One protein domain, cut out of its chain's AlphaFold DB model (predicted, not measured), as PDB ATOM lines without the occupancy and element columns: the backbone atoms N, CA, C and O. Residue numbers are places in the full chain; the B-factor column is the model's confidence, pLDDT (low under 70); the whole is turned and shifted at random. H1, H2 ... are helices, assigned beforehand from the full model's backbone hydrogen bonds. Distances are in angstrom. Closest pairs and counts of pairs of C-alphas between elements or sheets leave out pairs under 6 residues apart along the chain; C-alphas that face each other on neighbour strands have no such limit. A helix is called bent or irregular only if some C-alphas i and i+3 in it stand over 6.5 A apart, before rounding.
ATOM      1  N   GLU A   9     175.392  92.486 113.438       68.62
ATOM      2  CA  GLU A   9     175.262  93.593 112.486       68.62
ATOM      3  C   GLU A   9     175.434  94.942 113.213       68.62
ATOM      4  O   GLU A   9     174.547  95.389 113.939       68.62
ATOM      5  N   ASP A  10     176.576  95.618 113.020       82.88
ATOM      6  CA  ASP A  10     176.822  96.929 113.643       82.88
ATOM      7  C   ASP A  10     176.164  98.072 112.853       82.88
ATOM      8  O   ASP A  10     176.627  98.476 111.777       82.88
ATOM      9  N   PHE A  11     175.101  98.633 113.437       84.19
ATOM     10  CA  PHE A  11     174.354  99.749 112.863       84.19
ATOM     11  C   PHE A  11     175.226 100.976 112.618       84.19
ATOM     12  O   PHE A  11     175.136 101.608 111.562       84.19
ATOM     13  N   ALA A  12     176.118 101.281 113.561       85.25
ATOM     14  CA  ALA A  12     176.969 102.449 113.461       85.25
ATOM     15  C   ALA A  12     177.929 102.310 112.269       85.25
ATOM     16  O   ALA A  12     178.014 103.219 111.441       85.25
ATOM     17  N   THR A  13     178.595 101.161 112.122       83.88
ATOM     18  CA  THR A  13     179.509 100.902 110.997       83.88
ATOM     19  C   THR A  13     178.821 101.049 109.649       83.88
ATOM     20  O   THR A  13     179.395 101.638 108.734       83.88
ATOM     21  N   HIS A  14     177.591 100.565 109.503       85.00
ATOM     22  CA  HIS A  14     176.869 100.731 108.245       85.00
ATOM     23  C   HIS A  14     176.516 102.168 107.930       85.00
ATOM     24  O   HIS A  14     176.802 102.613 106.822       85.00
ATOM     25  N   CYS A  15     175.921 102.900 108.871       87.88
ATOM     26  CA  CYS A  15     175.535 104.286 108.629       87.88
ATOM     27  C   CYS A  15     176.751 105.137 108.246       87.88
ATOM     28  O   CYS A  15     176.684 105.926 107.308       87.88
ATOM     29  N   TRP A  16     177.892 104.896 108.894       87.19
ATOM     30  CA  TRP A  16     179.153 105.558 108.571       87.19
ATOM     31  C   TRP A  16     179.829 105.020 107.296       87.19
ATOM     32  O   TRP A  16     180.686 105.696 106.730       87.19
ATOM     33  N   SER A  17     179.445 103.843 106.786       84.25
ATOM     34  CA  SER A  17     179.995 103.303 105.532       84.25
ATOM     35  C   SER A  17     179.593 104.121 104.302       84.25
ATOM     36  O   SER A  17     180.387 104.227 103.368       84.25
ATOM     37  N   PHE A  18     178.426 104.778 104.329       82.50
ATOM     38  CA  PHE A  18     177.958 105.655 103.246       82.50
ATOM     39  C   PHE A  18     178.847 106.887 103.048       82.50
ATOM     40  O   PHE A  18     178.848 107.469 101.968       82.50
ATOM     41  N   THR A  19     179.625 107.264 104.065       83.44
ATOM     42  CA  THR A  19     180.530 108.422 104.030       83.44
ATOM     43  C   THR A  19     182.000 108.020 104.162       83.44
ATOM     44  O   THR A  19     182.869 108.840 104.459       83.44
ATOM     45  N   SER A  20     182.313 106.732 103.966       81.31
ATOM     46  CA  SER A  20     183.660 106.170 104.174       81.31
ATOM     47  C   SER A  20     184.232 106.431 105.579       81.31
ATOM     48  O   SER A  20     185.450 106.457 105.787       81.31
ATOM     49  N   GLY A  21     183.351 106.618 106.562       83.44
ATOM     50  CA  GLY A  21     183.696 106.928 107.941       83.44
ATOM     51  C   GLY A  21     184.150 108.368 108.173       83.44
ATOM     52  O   GLY A  21     184.662 108.633 109.252       83.44
ATOM     53  N   LYS A  22     184.017 109.282 107.207       85.81
ATOM     54  CA  LYS A  22     184.379 110.697 107.372       85.81
ATOM     55  C   LYS A  22     183.116 111.567 107.429       85.81
ATOM     56  O   LYS A  22     182.163 111.256 106.712       85.81
ATOM     57  N   PRO A  23     183.090 112.630 108.250       89.88
ATOM     58  CA  PRO A  23     182.049 113.644 108.147       89.88
ATOM     59  C   PRO A  23     182.047 114.269 106.747       89.88
ATOM     60  O   PRO A  23     183.111 114.524 106.180       89.88
ATOM     61  N   ILE A  24     180.862 114.504 106.189       89.94
ATOM     62  CA  ILE A  24     180.685 115.238 104.927       89.94
ATOM     63  C   ILE A  24     180.381 116.699 105.255       89.94
ATOM     64  O   ILE A  24     179.600 116.967 106.165       89.94
ATOM     65  N   GLU A  25     180.957 117.646 104.519       91.12
ATOM     66  CA  GLU A  25     180.534 119.047 104.612       91.12
ATOM     67  C   GLU A  25     179.116 119.213 104.061       91.12
ATOM     68  O   GLU A  25     178.867 118.975 102.879       91.12
ATOM     69  N   GLY A  26     178.193 119.605 104.937       88.94
ATOM     70  CA  GLY A  26     176.819 119.939 104.581       88.94
ATOM     71  C   GLY A  26     176.580 121.445 104.600       88.94
ATOM     72  O   GLY A  26     177.467 122.244 104.923       88.94
ATOM     73  N   ARG A  27     175.359 121.846 104.245       89.44
ATOM     74  CA  ARG A  27     174.902 123.236 104.319       89.44
ATOM     75  C   ARG A  27     173.699 123.308 105.242       89.44
ATOM     76  O   ARG A  27     172.747 122.556 105.080       89.44
ATOM     77  N   VAL A  28     173.702 124.297 106.133       88.25
ATOM     78  CA  VAL A  28     172.600 124.550 107.079       88.25
ATOM     79  C   VAL A  28     171.231 124.737 106.402       88.25
ATOM     80  O   VAL A  28     170.198 124.543 107.030       88.25
ATOM     81  N   THR A  29     171.216 125.131 105.126       90.75
ATOM     82  CA  THR A  29     170.002 125.370 104.335       90.75
ATOM     83  C   THR A  29     169.384 124.102 103.759       90.75
ATOM     84  O   THR A  29     168.243 124.137 103.302       90.75
ATOM     85  N   ASP A  30     170.128 122.998 103.725       93.38
ATOM     86  CA  ASP A  30     169.678 121.783 103.062       93.38
ATOM     87  C   ASP A  30     168.704 121.026 103.972       93.38
ATOM     88  O   ASP A  30     168.969 120.778 105.144       93.38
ATOM     89  N   ALA A  31     167.554 120.627 103.428       94.56
ATOM     90  CA  ALA A  31     166.584 119.799 104.153       94.56
ATOM     91  C   ALA A  31     166.844 118.290 103.978       94.56
ATOM     92  O   ALA A  31     166.301 117.467 104.716       94.56
ATOM     93  N   GLN A  32     167.615 117.910 102.957       95.81
ATOM     94  CA  GLN A  32     167.991 116.533 102.627       95.81
ATOM     95  C   GLN A  32     169.172 116.529 101.650       95.81
ATOM     96  O   GLN A  32     169.394 117.502 100.934       95.81
ATOM     97  N   THR A  33     169.881 115.405 101.555       94.12
ATOM     98  CA  THR A  33     171.020 115.224 100.641       94.12
ATOM     99  C   THR A  33     170.960 113.861  99.949       94.12
ATOM    100  O   THR A  33     170.238 112.957 100.375       94.12
ATOM    101  N   ALA A  34     171.731 113.661  98.876       93.00
ATOM    102  CA  ALA A  34     171.782 112.364  98.190       93.00
ATOM    103  C   ALA A  34     172.164 111.186  99.126       93.00
ATOM    104  O   ALA A  34     171.527 110.125  99.037       93.00
ATOM    105  N   PRO A  35     173.113 111.343 100.078       92.19
ATOM    106  CA  PRO A  35     173.356 110.342 101.116       92.19
ATOM    107  C   PRO A  35     172.137 110.062 102.007       92.19
ATOM    108  O   PRO A  35     171.836 108.893 102.251       92.19
ATOM    109  N   SER A  36     171.394 111.088 102.444       94.75
ATOM    110  CA  SER A  36     170.228 110.887 103.317       94.75
ATOM    111  C   SER A  36     169.071 110.191 102.600       94.75
ATOM    112  O   SER A  36     168.412 109.333 103.185       94.75
ATOM    113  N   VAL A  37     168.869 110.472 101.309       95.81
ATOM    114  CA  VAL A  37     167.904 109.759 100.455       95.81
ATOM    115  C   VAL A  37     168.283 108.283 100.318       95.81
ATOM    116  O   VAL A  37     167.429 107.403 100.441       95.81
ATOM    117  N   THR A  38     169.565 107.996 100.085       94.12
ATOM    118  CA  THR A  38     170.065 106.623  99.932       94.12
ATOM    119  C   THR A  38     169.916 105.830 101.230       94.12
ATOM    120  O   THR A  38     169.368 104.723 101.223       94.12
ATOM    121  N   LEU A  39     170.328 106.412 102.358       93.12
ATOM    122  CA  LEU A  39     170.199 105.787 103.670       93.12
ATOM    123  C   LEU A  39     168.724 105.611 104.066       93.12
ATOM    124  O   LEU A  39     168.345 104.540 104.528       93.12
ATOM    125  N   SER A  40     167.869 106.602 103.802       95.94
ATOM    126  CA  SER A  40     166.417 106.516 104.017       95.94
ATOM    127  C   SER A  40     165.786 105.327 103.292       95.94
ATOM    128  O   SER A  40     165.067 104.539 103.912       95.94
ATOM    129  N   LYS A  41     166.099 105.136 102.003       95.38
ATOM    130  CA  LYS A  41     165.615 103.983 101.228       95.38
ATOM    131  C   LYS A  41     166.080 102.659 101.835       95.38
ATOM    132  O   LYS A  41     165.269 101.745 101.983       95.38
ATOM    133  N   ASN A  42     167.352 102.567 102.222       92.94
ATOM    134  CA  ASN A  42     167.911 101.361 102.832       92.94
ATOM    135  C   ASN A  42     167.260 101.044 104.192       92.94
ATOM    136  O   ASN A  42     166.850  99.909 104.426       92.94
ATOM    137  N   LEU A  43     167.083 102.047 105.057       92.62
ATOM    138  CA  LEU A  43     166.404 101.890 106.346       92.62
ATOM    139  C   LEU A  43     164.940 101.471 106.155       92.62
ATOM    140  O   LEU A  43     164.476 100.535 106.808       92.62
ATOM    141  N   LYS A  44     164.223 102.094 105.212       94.50
ATOM    142  CA  LYS A  44     162.830 101.742 104.900       94.50
ATOM    143  C   LYS A  44     162.703 100.297 104.409       94.50
ATOM    144  O   LYS A  44     161.824  99.579 104.880       94.50
ATOM    145  N   ALA A  45     163.600  99.853 103.525       91.94
ATOM    146  CA  ALA A  45     163.638  98.471 103.036       91.94
ATOM    147  C   ALA A  45     163.862  97.448 104.164       91.94
ATOM    148  O   ALA A  45     163.430  96.305 104.068       91.94
ATOM    149  N   ARG A  46     164.486  97.870 105.267       87.44
ATOM    150  CA  ARG A  46     164.810  97.033 106.435       87.44
ATOM    151  C   ARG A  46     163.784  97.127 107.565       87.44
ATOM    152  O   ARG A  46     164.076  96.748 108.705       87.44
ATOM    153  N   GLY A  47     162.604  97.660 107.252       91.38
ATOM    154  CA  GLY A  47     161.450  97.710 108.145       91.38
ATOM    155  C   GLY A  47     161.414  98.907 109.093       91.38
ATOM    156  O   GLY A  47     160.456  99.018 109.858       91.38
ATOM    157  N   PHE A  48     162.393  99.819 109.042       92.81
ATOM    158  CA  PHE A  48     162.323 101.043 109.839       92.81
ATOM    159  C   PHE A  48     161.146 101.911 109.373       92.81
ATOM    160  O   PHE A  48     160.840 102.015 108.179       92.81
ATOM    161  N   LYS A  49     160.475 102.542 110.334       95.75
ATOM    162  CA  LYS A  49     159.355 103.465 110.117       95.75
ATOM    163  C   LYS A  49     159.799 104.878 110.484       95.75
ATOM    164  O   LYS A  49     160.755 105.034 111.231       95.75
ATOM    165  N   PHE A  50     159.130 105.890 109.930       97.00
ATOM    166  CA  PHE A  50     159.485 107.304 110.134       97.00
ATOM    167  C   PHE A  50     160.935 107.650 109.754       97.00
ATOM    168  O   PHE A  50     161.568 108.505 110.353       97.00
ATOM    169  N   VAL A  51     161.458 107.005 108.711       97.44
ATOM    170  CA  VAL A  51     162.822 107.226 108.200       97.44
ATOM    171  C   VAL A  51     162.806 107.940 106.852       97.44
ATOM    172  O   VAL A  51     163.475 107.519 105.913       97.44
ATOM    173  N   GLY A  52     162.001 108.998 106.716       97.88
ATOM    174  CA  GLY A  52     162.002 109.838 105.510       97.88
ATOM    175  C   GLY A  52     163.354 110.549 105.305       97.88
ATOM    176  O   GLY A  52     164.066 110.758 106.287       97.88
ATOM    177  N   PRO A  53     163.728 110.947 104.074       97.62
ATOM    178  CA  PRO A  53     165.041 111.540 103.793       97.62
ATOM    179  C   PRO A  53     165.399 112.773 104.632       97.62
ATOM    180  O   PRO A  53     166.559 112.923 105.004       97.62
ATOM    181  N   THR A  54     164.420 113.616 104.973       97.56
ATOM    182  CA  THR A  54     164.606 114.771 105.869       97.56
ATOM    183  C   THR A  54     164.882 114.349 107.307       97.56
ATOM    184  O   THR A  54     165.803 114.862 107.928       97.56
ATOM    185  N   ILE A  55     164.145 113.358 107.823       97.69
ATOM    186  CA  ILE A  55     164.372 112.818 109.174       97.69
ATOM    187  C   ILE A  55     165.767 112.194 109.253       97.69
ATOM    188  O   ILE A  55     166.513 112.428 110.199       97.69
ATOM    189  N   VAL A  56     166.140 111.429 108.226       97.06
ATOM    190  CA  VAL A  56     167.463 110.809 108.138       97.06
ATOM    191  C   VAL A  56     168.557 111.863 108.014       97.06
ATOM    192  O   VAL A  56     169.602 111.697 108.631       97.06
ATOM    193  N   TYR A  57     168.331 112.956 107.280       96.62
ATOM    194  CA  TYR A  57     169.304 114.042 107.193       96.62
ATOM    195  C   TYR A  57     169.494 114.760 108.531       96.62
ATOM    196  O   TYR A  57     170.625 114.884 108.991       96.62
ATOM    197  N   ALA A  58     168.402 115.125 109.206       96.50
ATOM    198  CA  ALA A  58     168.455 115.720 110.540       96.50
ATOM    199  C   ALA A  58     169.184 114.811 111.543       96.50
ATOM    200  O   ALA A  58     170.011 115.260 112.336       96.50
ATOM    201  N   TRP A  59     168.936 113.503 111.463       96.38
ATOM    202  CA  TRP A  59     169.671 112.523 112.253       96.38
ATOM    203  C   TRP A  59     171.165 112.487 111.897       96.38
ATOM    204  O   TRP A  59     171.995 112.494 112.802       96.38
ATOM    205  N   MET A  60     171.524 112.499 110.607       94.94
ATOM    206  CA  MET A  60     172.920 112.539 110.142       94.94
ATOM    207  C   MET A  60     173.670 113.776 110.654       94.94
ATOM    208  O   MET A  60     174.826 113.635 111.061       94.94
ATOM    209  N   GLN A  61     173.011 114.939 110.683       94.12
ATOM    210  CA  GLN A  61     173.536 116.170 111.281       94.12
ATOM    211  C   GLN A  61     173.777 115.979 112.787       94.12
ATOM    212  O   GLN A  61     174.867 116.250 113.285       94.12
ATOM    213  N   ALA A  62     172.791 115.438 113.512       93.69
ATOM    214  CA  ALA A  62     172.870 115.255 114.961       93.69
ATOM    215  C   ALA A  62     173.981 114.282 115.397       93.69
ATOM    216  O   ALA A  62     174.630 114.501 116.418       93.69
ATOM    217  N   VAL A  63     174.217 113.209 114.632       91.75
ATOM    218  CA  VAL A  63     175.246 112.203 114.955       91.75
ATOM    219  C   VAL A  63     176.618 112.497 114.333       91.75
ATOM    220  O   VAL A  63     177.547 111.707 114.513       91.75
ATOM    221  N   GLY A  64     176.750 113.609 113.603       91.25
ATOM    222  CA  GLY A  64     178.010 114.077 113.021       91.25
ATOM    223  C   GLY A  64     178.446 113.363 111.739       91.25
ATOM    224  O   GLY A  64     179.607 113.478 111.348       91.25
ATOM    225  N   ILE A  65     177.547 112.626 111.072       91.69
ATOM    226  CA  ILE A  65     177.816 112.091 109.725       91.69
ATOM    227  C   ILE A  65     177.938 113.246 108.720       91.69
ATOM    228  O   ILE A  65     178.729 113.161 107.777       91.69
ATOM    229  N   THR A  66     177.198 114.333 108.935       92.75
ATOM    230  CA  THR A  66     177.398 115.598 108.224       92.75
ATOM    231  C   THR A  66     177.806 116.702 109.190       92.75
ATOM    232  O   THR A  66     177.452 116.694 110.369       92.75
ATOM    233  N   ASN A  67     178.610 117.632 108.689       94.12
ATOM    234  CA  ASN A  67     179.046 118.820 109.399       94.12
ATOM    235  C   ASN A  67     178.364 120.040 108.780       94.12
ATOM    236  O   ASN A  67     178.860 120.624 107.817       94.12
ATOM    237  N   ASP A  68     177.224 120.400 109.361       94.44
ATOM    238  CA  ASP A  68     176.353 121.485 108.895       94.44
ATOM    239  C   ASP A  68     176.465 122.737 109.768       94.44
ATOM    240  O   ASP A  68     175.673 123.673 109.653       94.44
ATOM    241  N   HIS A  69     177.447 122.757 110.669       94.38
ATOM    242  CA  HIS A  69     177.711 123.917 111.498       94.38
ATOM    243  C   HIS A  69     177.894 125.167 110.631       94.38
ATOM    244  O   HIS A  69     178.559 125.139 109.590       94.38
ATOM    245  N   LEU A  70     177.329 126.286 111.098       93.12
ATOM    246  CA  LEU A  70     177.479 127.586 110.447       93.12
ATOM    247  C   LEU A  70     178.964 127.919 110.220       93.12
ATOM    248  O   LEU A  70     179.795 127.547 111.051       93.12
ATOM    249  N   PRO A  71     179.313 128.679 109.163       90.38
ATOM    250  CA  PRO A  71     180.702 129.043 108.873       90.38
ATOM    251  C   PRO A  71     181.439 129.688 110.055       90.38
ATOM    252  O   PRO A  71     182.623 129.439 110.247       90.38
ATOM    253  N   VAL A  72     180.719 130.463 110.870       93.12
ATOM    254  CA  VAL A  72     181.243 131.166 112.054       93.12
ATOM    255  C   VAL A  72     181.258 130.311 113.330       93.12
ATOM    256  O   VAL A  72     181.673 130.774 114.388       93.12
ATOM    257  N   CYS A  73     180.780 129.067 113.278       93.81
ATOM    258  CA  CYS A  73     180.727 128.198 114.445       93.81
ATOM    259  C   CYS A  73     182.117 127.636 114.777       93.81
ATOM    260  O   CYS A  73     182.725 126.934 113.970       93.81
ATOM    261  N   PHE A  74     182.568 127.838 116.018       93.25
ATOM    262  CA  PHE A  74     183.863 127.356 116.519       93.25
ATOM    263  C   PHE A  74     184.065 125.829 116.411       93.25
ATOM    264  O   PHE A  74     185.197 125.351 116.378       93.25
ATOM    265  N   ARG A  75     182.978 125.045 116.336       90.62
ATOM    266  CA  ARG A  75     183.021 123.578 116.185       90.62
ATOM    267  C   ARG A  75     183.246 123.123 114.744       90.62
ATOM    268  O   ARG A  75     183.705 122.000 114.546       90.62
ATOM    269  N   ARG A  76     182.955 123.969 113.744       91.38
ATOM    270  CA  ARG A  76     182.986 123.583 112.322       91.38
ATOM    271  C   ARG A  76     184.365 123.069 111.914       91.38
ATOM    272  O   ARG A  76     184.454 121.977 111.360       91.38
ATOM    273  N   ALA A  77     185.421 123.815 112.242       89.25
ATOM    274  CA  ALA A  77     186.804 123.433 111.947       89.25
ATOM    275  C   ALA A  77     187.246 122.189 112.737       89.25
ATOM    276  O   ALA A  77     187.837 121.275 112.171       89.25
ATOM    277  N   GLN A  78     186.873 122.102 114.019       89.06
ATOM    278  CA  GLN A  78     187.245 120.980 114.889       89.06
ATOM    279  C   GLN A  78     186.737 119.631 114.361       89.06
ATOM    280  O   GLN A  78     187.434 118.626 114.466       89.06
ATOM    281  N   ILE A  79     185.536 119.596 113.778       85.81
ATOM    282  CA  ILE A  79     184.952 118.365 113.220       85.81
ATOM    283  C   ILE A  79     185.667 117.940 111.930       85.81
ATOM    284  O   ILE A  79     185.870 116.746 111.712       85.81
ATOM    285  N   LEU A  80     186.082 118.897 111.094       80.25
ATOM    286  CA  LEU A  80     186.862 118.605 109.885       80.25
ATOM    287  C   LEU A  80     188.254 118.061 110.238       80.25
ATOM    288  O   LEU A  80     188.710 117.100 109.620       80.25
ATOM    289  N   GLU A  81     188.876 118.614 111.280       80.25
ATOM    290  CA  GLU A  81     190.188 118.202 111.796       80.25
ATOM    291  C   GLU A  81     190.167 116.785 112.405       80.25
ATOM    292  O   GLU A  81     191.082 115.989 112.198       80.25
ATOM    293  N   GLN A  82     189.102 116.428 113.135       72.31
ATOM    294  CA  GLN A  82     188.988 115.127 113.816       72.31
ATOM    295  C   GLN A  82     188.937 113.926 112.854       72.31
ATOM    296  O   GLN A  82     189.287 112.806 113.240       72.31
ATOM    297  N   GLY A  83     188.545 114.139 111.593       69.00
ATOM    298  CA  GLY A  83     188.553 113.107 110.558       69.00
ATOM    299  C   GLY A  83     187.694 111.878 110.899       69.00
ATOM    300  O   GLY A  83     186.607 111.981 111.461       69.00
ATOM    301  N   ARG A  84     188.154 110.677 110.508       67.38
ATOM    302  CA  ARG A  84     187.410 109.419 110.722       67.38
ATOM    303  C   ARG A  84     187.427 109.015 112.203       67.38
ATOM    304  O   ARG A  84     188.528 108.790 112.719       67.38
ATOM    305  N   PRO A  85     186.263 108.805 112.859       67.75
ATOM    306  CA  PRO A  85     186.215 108.394 114.260       67.75
ATOM    307  C   PRO A  85     187.045 107.129 114.503       67.75
ATOM    308  O   PRO A  85     187.001 106.180 113.712       67.75
ATOM    309  N   SER A  86     187.790 107.100 115.612       64.12
ATOM    310  CA  SER A  86     188.750 106.036 115.957       64.12
ATOM    311  C   SER A  86     188.140 104.630 115.893       64.12
ATOM    312  O   SER A  86     188.760 103.717 115.346       64.12
ATOM    313  N   ARG A  87     186.887 104.474 116.345       68.12
ATOM    314  CA  ARG A  87     186.134 103.207 116.304       68.12
ATOM    315  C   ARG A  87     185.927 102.658 114.895       68.12
ATOM    316  O   ARG A  87     185.891 101.449 114.704       68.12
ATOM    317  N   PHE A  88     185.865 103.533 113.894       66.06
ATOM    318  CA  PHE A  88     185.690 103.116 112.513       66.06
ATOM    319  C   PHE A  88     187.012 102.866 111.805       66.06
ATOM    320  O   PHE A  88     186.955 102.438 110.670       66.06
ATOM    321  N   ARG A  89     188.199 103.074 112.395       59.78
ATOM    322  CA  ARG A  89     189.483 102.832 111.697       59.78
ATOM    323  C   ARG A  89     189.726 101.361 111.313       59.78
ATOM    324  O   ARG A  89     190.536 101.105 110.426       59.78
TER     325      ARG A  89
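AT A GLANCE: This is residues 9 to 89 of the 97 residues of a protein of Novosphingobium sp. PhB165 (UniProt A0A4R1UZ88). A flat, all-helix domain has a steeply crossed helix pair, H2 and H3, towards one end of its longest axis and H4 at the other, with two long links between them. These links come side by side where residues 24 to 25 pair with residues 66 to 67, parallel, while the first and last helices, H1 and H5, come near each other. The printed part has 81 residues with five named helices, H1 to H5 in chain order, and no named strand. It is compact, with a radius of gyration of the C-alphas of 12.8 A and spans of 38 by 31 by 16 A.

HOW THE PARTS SIT: H1, residues 11 to 17, is close to but not clearly touching H2, residues 34 to 45; their closest C-alphas, of Cys 15 and Leu 39, are 7.4 A apart. They run opposite ways at a tilt of 36 degrees, only just steep. H2 touches H3, residues 53 to 62, with residues 36 to 40 alone; the closest C-alphas, of Val 37 and Pro 53, are 4.7 A apart. These two run opposite ways at a steep tilt of 69 degrees, only just short of about perpendicular. H4, residues 74 to 82, touches no helix and is apart from H3. H5, residues 86 to 89, is close to but not clearly touching H1; the closest C-alphas, of Thr 13 and Phe 88, are 6.7 A apart. In H1, H2 and H3 every O i to N i+4 pair is within hydrogen-bond range, in H4 4 of 5 are, and H5 is too short for such a pair.

IN THESE COORDINATES: H1 begins at C-alpha 11, (174.354, 99.749, 112.863), and measures 9.9 A. H2 measures 16.8 A, H3 14.1 A, H4 13.5 A and H5 5.4 A, each from first to last C-alpha. H4 is only just irregular: C-alphas 74 and 77 are 6.7 A apart. H5 ends at C-alpha 89, (189.483, 102.832, 111.697).

THE WHOLE: The two C-alphas farthest apart, of Gly 47 and Val 72, are 39.1 A apart. The printed part has no cut; the links H1 to H2 and H3 to H4 are long. Mean pLDDT of the printed part is 88.6, with residue 9 and residues 83 to 89 under 70.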